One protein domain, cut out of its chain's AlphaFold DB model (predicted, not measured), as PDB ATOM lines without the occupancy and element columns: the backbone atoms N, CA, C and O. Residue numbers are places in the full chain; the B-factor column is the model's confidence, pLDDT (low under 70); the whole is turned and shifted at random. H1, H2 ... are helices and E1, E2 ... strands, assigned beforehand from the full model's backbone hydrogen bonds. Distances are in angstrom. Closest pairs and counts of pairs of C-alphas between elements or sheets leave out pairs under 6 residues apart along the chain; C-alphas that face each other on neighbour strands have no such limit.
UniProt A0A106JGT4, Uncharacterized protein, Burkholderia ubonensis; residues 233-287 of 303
ATOM      1  N   SER A 233      16.916  16.162  87.689       64.56
ATOM      2  CA  SER A 233      16.542  15.614  88.976       64.56
ATOM      3  C   SER A 233      16.437  14.079  88.997       64.56
ATOM      4  O   SER A 233      16.426  13.522  90.087       64.56
ATOM      5  N   ALA A 234      16.333  13.373  87.866       76.69
ATOM      6  CA  ALA A 234      16.041  11.935  87.837       76.69
ATOM      7  C   ALA A 234      17.265  11.065  87.507       76.69
ATOM      8  O   ALA A 234      17.954  11.274  86.509       76.69
ATOM      9  N   LEU A 235      17.512  10.053  88.343       86.00
ATOM     10  CA  LEU A 235      18.649   9.143  88.253       86.00
ATOM     11  C   LEU A 235      18.178   7.738  87.843       86.00
ATOM     12  O   LEU A 235      17.499   7.058  88.610       86.00
ATOM     13  N   THR A 236      18.522   7.294  86.633       88.88
ATOM     14  CA  THR A 236      18.090   5.990  86.097       88.88
ATOM     15  C   THR A 236      19.197   4.941  86.181       88.88
ATOM     16  O   THR A 236      20.238   5.055  85.535       88.88
ATOM     17  N   TYR A 237      18.942   3.874  86.935       86.69
ATOM     18  CA  TYR A 237      19.798   2.696  87.051       86.69
ATOM     19  C   TYR A 237      19.315   1.591  86.109       86.69
ATOM     20  O   TYR A 237      18.138   1.254  86.139       86.69
ATOM     21  N   ARG A 238      20.202   0.995  85.300       90.50
ATOM     22  CA  ARG A 238      19.877  -0.108  84.366       90.50
ATOM     23  C   ARG A 238      20.512  -1.419  84.842       90.50
ATOM     24  O   ARG A 238      21.665  -1.416  85.272       90.50
ATOM     25  N   PHE A 239      19.799  -2.543  84.751       83.81
ATOM     26  CA  PHE A 239      20.286  -3.840  85.242       83.81
ATOM     27  C   PHE A 239      21.074  -4.609  84.175       83.81
ATOM     28  O   PHE A 239      20.503  -5.340  83.365       83.81
ATOM     29  N   SER A 240      22.407  -4.553  84.233       80.44
ATOM     30  CA  SER A 240      23.291  -5.228  83.265       80.44
ATOM     31  C   SER A 240      23.033  -6.733  83.096       80.44
ATOM     32  O   SER A 240      23.271  -7.268  82.020       80.44
ATOM     33  N   ARG A 241      22.548  -7.426  84.140       82.12
ATOM     34  CA  ARG A 241      22.282  -8.879  84.112       82.12
ATOM     35  C   ARG A 241      20.938  -9.259  83.477       82.12
ATOM     36  O   ARG A 241      20.775 -10.408  83.087       82.12
ATOM     37  N   TRP A 242      19.982  -8.334  83.395       76.94
ATOM     38  CA  TRP A 242      18.684  -8.582  82.750       76.94
ATOM     39  C   TRP A 242      18.587  -7.927  81.369       76.94
ATOM     40  O   TRP A 242      17.805  -8.373  80.540       76.94
ATOM     41  N   GLY A 243      19.414  -6.917  81.097       76.00
ATOM     42  CA  GLY A 243      19.419  -6.169  79.845       76.00
ATOM     43  C   GLY A 243      19.028  -4.712  80.065       76.00
ATOM     44  O   GLY A 243      18.437  -4.350  81.081       76.00
ATOM     45  N   GLY A 244      19.380  -3.857  79.103       76.94
ATOM     46  CA  GLY A 244      19.204  -2.407  79.222       76.94
ATOM     47  C   GLY A 244      17.751  -1.940  79.372       76.94
ATOM     48  O   GLY A 244      17.535  -0.819  79.829       76.94
ATOM     49  N   GLU A 245      16.774  -2.767  79.010       83.81
ATOM     50  CA  GLU A 245      15.341  -2.444  79.078       83.81
ATOM     51  C   GLU A 245      14.828  -2.407  80.527       83.81
ATOM     52  O   GLU A 245      13.896  -1.673  80.869       83.81
ATOM     53  N   HIS A 246      15.485  -3.158  81.414       88.25
ATOM     54  CA  HIS A 246      15.142  -3.221  82.824       88.25
ATOM     55  C   HIS A 246      15.903  -2.142  83.593       88.25
ATOM     56  O   HIS A 246      17.136  -2.160  83.688       88.25
ATOM     57  N   ALA A 247      15.154  -1.205  84.164       88.25
ATOM     58  CA  ALA A 247      15.684  -0.050  84.860       88.25
ATOM     59  C   ALA A 247      14.817   0.357  86.060       88.25
ATOM     60  O   ALA A 247      13.637   0.020  86.148       88.25
ATOM     61  N   VAL A 248      15.416   1.117  86.975       89.44
ATOM     62  CA  VAL A 248      14.724   1.866  88.029       89.44
ATOM     63  C   VAL A 248      15.110   3.326  87.882       89.44
ATOM     64  O   VAL A 248      16.296   3.657  87.898       89.44
ATOM     65  N   THR A 249      14.118   4.199  87.771       88.06
ATOM     66  CA  THR A 249      14.314   5.647  87.812       88.06
ATOM     67  C   THR A 249      14.027   6.156  89.216       88.06
ATOM     68  O   THR A 249      13.025   5.797  89.830       88.06
ATOM     69  N   VAL A 250      14.925   6.993  89.724       87.25
ATOM     70  CA  VAL A 250      14.849   7.624  91.039       87.25
ATOM     71  C   VAL A 250      14.764   9.141  90.806       87.25
ATOM     72  O   VAL A 250      15.793   9.774  90.568       87.25
ATOM     73  N   PRO A 251      13.563   9.745  90.799       83.88
ATOM     74  CA  PRO A 251      13.394  11.187  90.698       83.88
ATOM     75  C   PRO A 251      13.902  11.867  91.975       83.88
ATOM     76  O   PRO A 251      13.879  11.271  93.056       83.88
ATOM     77  N   ALA A 252      14.341  13.123  91.860       75.31
ATOM     78  CA  ALA A 252      14.861  13.874  92.998       75.31
ATOM     79  C   ALA A 252      13.827  13.928  94.132       75.31
ATOM     80  O   ALA A 252      12.629  14.085  93.866       75.31
ATOM     81  N   PRO A 253      14.273  13.840  95.396       74.75
ATOM     82  CA  PRO A 253      13.374  13.804  96.535       74.75
ATOM     83  C   PRO A 253      12.692  15.165  96.701       74.75
ATOM     84  O   PRO A 253      13.261  16.086  97.284       74.75
ATOM     85  N   ALA A 254      11.450  15.286  96.230       66.19
ATOM     86  CA  ALA A 254      10.663  16.510  96.383       66.19
ATOM     87  C   ALA A 254      10.358  16.825  97.861       66.19
ATOM     88  O   ALA A 254      10.274  17.988  98.239       66.19
ATOM     89  N   ASN A 255      10.227  15.783  98.696       71.81
ATOM     90  CA  ASN A 255       9.819  15.873 100.105       71.81
ATOM     91  C   ASN A 255      10.718  15.033 101.043       71.81
ATOM     92  O   ASN A 255      10.251  14.536 102.062       71.81
ATOM     93  N   GLY A 256      11.973  14.755 100.667       73.75
ATOM     94  CA  GLY A 256      12.848  13.796 101.378       73.75
ATOM     95  C   GLY A 256      12.523  12.311 101.126       73.75
ATOM     96  O   GLY A 256      13.361  11.443 101.364       73.75
ATOM     97  N   VAL A 257      11.343  12.020 100.570       72.81
ATOM     98  CA  VAL A 257      10.967  10.711 100.016       72.81
ATOM     99  C   VAL A 257      11.461  10.610  98.566       72.81
ATOM    100  O   VAL A 257      11.068  11.417  97.723       72.81
ATOM    101  N   LEU A 258      12.298   9.614  98.275       79.12
ATOM    102  CA  LEU A 258      12.570   9.106  96.930       79.12
ATOM    103  C   LEU A 258      11.465   8.130  96.514       79.12
ATOM    104  O   LEU A 258      11.061   7.275  97.306       79.12
ATOM    105  N   LEU A 259      11.033   8.211  95.254       82.94
ATOM    106  CA  LEU A 259      10.104   7.248  94.667       82.94
ATOM    107  C   LEU A 259      10.824   6.356  93.642       82.94
ATOM    108  O   LEU A 259      11.126   6.818  92.549       82.94
ATOM    109  N   LEU A 260      11.089   5.086  93.944       86.62
ATOM    110  CA  LEU A 260      11.640   4.152  92.957       86.62
ATOM    111  C   LEU A 260      10.561   3.812  91.921       86.62
ATOM    112  O   LEU A 260       9.585   3.121  92.221       86.62
ATOM    113  N   GLN A 261      10.766   4.273  90.690       87.88
ATOM    114  CA  GLN A 261       9.902   3.994  89.552       87.88
ATOM    115  C   GLN A 261      10.511   2.858  88.705       87.88
ATOM    116  O   GLN A 261      11.478   3.099  87.977       87.88
ATOM    117  N   PRO A 262      10.000   1.616  88.794       88.94
ATOM    118  CA  PRO A 262      10.452   0.515  87.944       88.94
ATOM    119  C   PRO A 262      10.022   0.736  86.483       88.94
ATOM    120  O   PRO A 262       8.932   1.250  86.236       88.94
ATOM    121  N   SER A 263      10.850   0.320  85.519       86.62
ATOM    122  CA  SER A 263      10.496   0.365  84.087       86.62
ATOM    123  C   SER A 263       9.566  -0.769  83.643       86.62
ATOM    124  O   SER A 263       8.869  -0.629  82.645       86.62
ATOM    125  N   ASP A 264       9.563  -1.888  84.373       87.12
ATOM    126  CA  ASP A 264       8.928  -3.149  83.983       87.12
ATOM    127  C   ASP A 264       8.292  -3.833  85.209       87.12
ATOM    128  O   ASP A 264       8.785  -3.707  86.337       87.12
ATOM    129  N   ALA A 265       7.227  -4.605  84.987       86.62
ATOM    130  CA  ALA A 265       6.601  -5.465  85.986       86.62
ATOM    131  C   ALA A 265       7.587  -6.476  86.608       86.62
ATOM    132  O   ALA A 265       7.506  -6.729  87.810       86.62
ATOM    133  N   LEU A 266       8.558  -7.000  85.850       87.88
ATOM    134  CA  LEU A 266       9.607  -7.882  86.383       87.88
ATOM    135  C   LEU A 266      10.495  -7.148  87.396       87.88
ATOM    136  O   LEU A 266      10.825  -7.693  88.450       87.88
ATOM    137  N   VAL A 267      10.849  -5.892  87.107       87.12
ATOM    138  CA  VAL A 267      11.632  -5.049  88.024       87.12
ATOM    139  C   VAL A 267      10.812  -4.715  89.270       87.12
ATOM    140  O   VAL A 267      11.344  -4.790  90.377       87.12
ATOM    141  N   ALA A 268       9.522  -4.406  89.110       84.81
ATOM    142  CA  ALA A 268       8.607  -4.161  90.224       84.81
ATOM    143  C   ALA A 268       8.471  -5.393  91.137       84.81
ATOM    144  O   ALA A 268       8.675  -5.284  92.345       84.81
ATOM    145  N   GLN A 269       8.221  -6.575  90.562       84.81
ATOM    146  CA  GLN A 269       8.143  -7.845  91.290       84.81
ATOM    147  C   GLN A 269       9.437  -8.126  92.061       84.81
ATOM    148  O   GLN A 269       9.405  -8.446  93.247       84.81
ATOM    149  N   ARG A 270      10.595  -7.953  91.415       83.69
ATOM    150  CA  ARG A 270      11.901  -8.195  92.040       83.69
ATOM    151  C   ARG A 270      12.274  -7.184  93.118       83.69
ATOM    152  O   ARG A 270      12.968  -7.564  94.061       83.69
ATOM    153  N   LEU A 271      11.828  -5.935  92.999       83.19
ATOM    154  CA  LEU A 271      11.916  -4.946  94.073       83.19
ATOM    155  C   LEU A 271      11.113  -5.416  95.293       83.19
ATOM    156  O   LEU A 271      11.681  -5.497  96.380       83.19
ATOM    157  N   SER A 272       9.856  -5.825  95.099       80.69
ATOM    158  CA  SER A 272       8.998  -6.369  96.163       80.69
ATOM    159  C   SER A 272       9.577  -7.636  96.814       80.69
ATOM    160  O   SER A 272       9.620  -7.734  98.035       80.69
ATOM    161  N   GLU A 273      10.098  -8.588  96.033       83.38
ATOM    162  CA  GLU A 273      10.679  -9.840  96.557       83.38
ATOM    163  C   GLU A 273      11.956  -9.640  97.384       83.38
ATOM    164  O   GLU A 273      12.265 -10.445  98.264       83.38
ATOM    165  N   GLN A 274      12.745  -8.605  97.088       76.19
ATOM    166  CA  GLN A 274      13.922  -8.258  97.892       76.19
ATOM    167  C   GLN A 274      13.565  -7.434  99.134       76.19
ATOM    168  O   GLN A 274      14.366  -7.372 100.064       76.19
ATOM    169  N   TRP A 275      12.379  -6.824  99.160       72.44
ATOM    170  CA  TRP A 275      11.920  -5.909 100.201       72.44
ATOM    171  C   TRP A 275      10.660  -6.469 100.862       72.44
ATOM    172  O   TRP A 275       9.566  -5.933 100.723       72.44
ATOM    173  N   GLN A 276      10.838  -7.546 101.633       57.53
ATOM    174  CA  GLN A 276       9.764  -8.280 102.326       57.53
ATOM    175  C   GLN A 276       9.005  -7.457 103.391       57.53
ATOM    176  O   GLN A 276       8.081  -7.961 104.023       57.53
ATOM    177  N   SER A 277       9.405  -6.210 103.657       53.38
ATOM    178  CA  SER A 277       8.838  -5.373 104.719       53.38
ATOM    179  C   SER A 277       8.902  -3.889 104.347       53.38
ATOM    180  O   SER A 277       9.879  -3.205 104.648       53.38
ATOM    181  N   GLY A 278       7.856  -3.381 103.694       64.94
ATOM    182  CA  GLY A 278       7.697  -1.955 103.389       64.94
ATOM    183  C   GLY A 278       7.124  -1.690 101.999       64.94
ATOM    184  O   GLY A 278       6.801  -2.611 101.256       64.94
ATOM    185  N   ASN A 279       7.005  -0.410 101.642       68.12
ATOM    186  CA  ASN A 279       6.665   0.001 100.284       68.12
ATOM    187  C   ASN A 279       7.961   0.088  99.453       68.12
ATOM    188  O   ASN A 279       8.715   1.046  99.635       68.12
ATOM    189  N   PRO A 280       8.240  -0.851  98.527       69.31
ATOM    190  CA  PRO A 280       9.505  -0.873  97.788       69.31
ATOM    191  C   PRO A 280       9.672   0.332  96.856       69.31
ATOM    192  O   PRO A 280      10.789   0.627  96.429       69.31
ATOM    193  N   GLN A 281       8.579   1.038  96.552       70.62
ATOM    194  CA  GLN A 281       8.590   2.244  95.739       70.62
ATOM    195  C   GLN A 281       8.888   3.502  96.559       70.62
ATOM    196  O   GLN A 281       9.280   4.484  95.955       70.62
ATOM    197  N   GLN A 282       8.738   3.530  97.890       69.62
ATOM    198  CA  GLN A 282       8.861   4.763  98.693       69.62
ATOM    199  C   GLN A 282       9.970   4.660  99.742       69.62
ATOM    200  O   GLN A 282       9.813   4.005 100.769       69.62
ATOM    201  N   TRP A 283      11.088   5.343  99.496       66.12
ATOM    202  CA  TRP A 283      12.260   5.327 100.372       66.12
ATOM    203  C   TRP A 283      12.499   6.727 100.927       66.12
ATOM    204  O   TRP A 283      12.714   7.670 100.174       66.12
ATOM    205  N   GLN A 284      12.501   6.885 102.245       63.19
ATOM    206  CA  GLN A 284      12.935   8.136 102.867       63.19
ATOM    207  C   GLN A 284      14.458   8.119 102.983       63.19
ATOM    208  O   GLN A 284      15.008   7.200 103.591       63.19
ATOM    209  N   LEU A 285      15.148   9.127 102.435       55.12
ATOM    210  CA  LEU A 285      16.530   9.351 102.853       55.12
ATOM    211  C   LEU A 285      16.485   9.833 104.300       55.12
ATOM    212  O   LEU A 285      15.948  10.908 104.576       55.12
ATOM    213  N   ALA A 286      17.066   9.051 105.211       52.81
ATOM    214  CA  ALA A 286      17.411   9.554 106.531       52.81
ATOM    215  C   ALA A 286      18.282  10.799 106.326       52.81
ATOM    216  O   ALA A 286      19.333  10.739 105.687       52.81
ATOM    217  N   ARG A 287      17.773  11.946 106.782       46.06
ATOM    218  CA  ARG A 287      18.401  13.251 106.580       46.06
ATOM    219  C   ARG A 287      19.808  13.210 107.178       46.06
ATOM    220  O   ARG A 287      19.951  12.828 108.335       46.06
TER     221      ARG A 287
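This is residues 233 to 287 of the 303 residues of an uncharacterized protein of Burkholderia ubonensis (UniProt A0A106JGT4). A two-stranded hairpin, E1 and E2, lies along one side of a flat domain, and the chain folds back beside E2 through E3 and residues 261 to 262. E4 pairs with E3 to make a second small ribbon, while the single helix H1 and its following loop lie on the side away from E1, where residues 273 to 278 stick out. The printed part has 55 residues, with four named strands and one named helix in the order E1, E2, E3, H1, E4; both two-stranded sheets, E1 - E2 and E3 - E4, are antiparallel. The class is mixed, helices and strands, with under half of the residues, 24, in named elements. The whole is compact, with a radius of gyration of the C-alphas of 11.5 A and spans of 32 by 27 by 15 A.

E1, residues 235 to 238, begins at C-alpha 235 (18.649, 9.143, 88.253) and is 10.1 A long. E2 is residues 247 to 250, 9.9 A. E3 is residues 257 to 259. H1, residues 265 to 274, is 14.3 A long. E4, residues 282 to 284, ends at C-alpha 284 (12.935, 8.136, 102.867).

E1 and E2 form an antiparallel hairpin at 164 degrees, with N 235 and O 250 2.8 A apart, within hydrogen-bond range. Residues 248 to 249 of E2 pair antiparallel with residues 261 to 262. The closest C-alphas of E2 and E3 are those of Val 250 and Leu 259, 6.0 A. E3 and E4 are antiparallel at 150 degrees, with N 258 and O 283 at 2.7 A. The closest C-alphas of E2 and H1 are those of Ala 247 and Val 267, 7.2 A. In H1 every O i to N i+4 pair is within hydrogen-bond range. E1 and H1 are apart.

The farthest C-alphas, Gly 243 and Arg 287, are 33.1 A apart. The printed part has no cut, and no link is long. pLDDT is under 70 at residues 233, 254, 276 to 280 and 282 to 287.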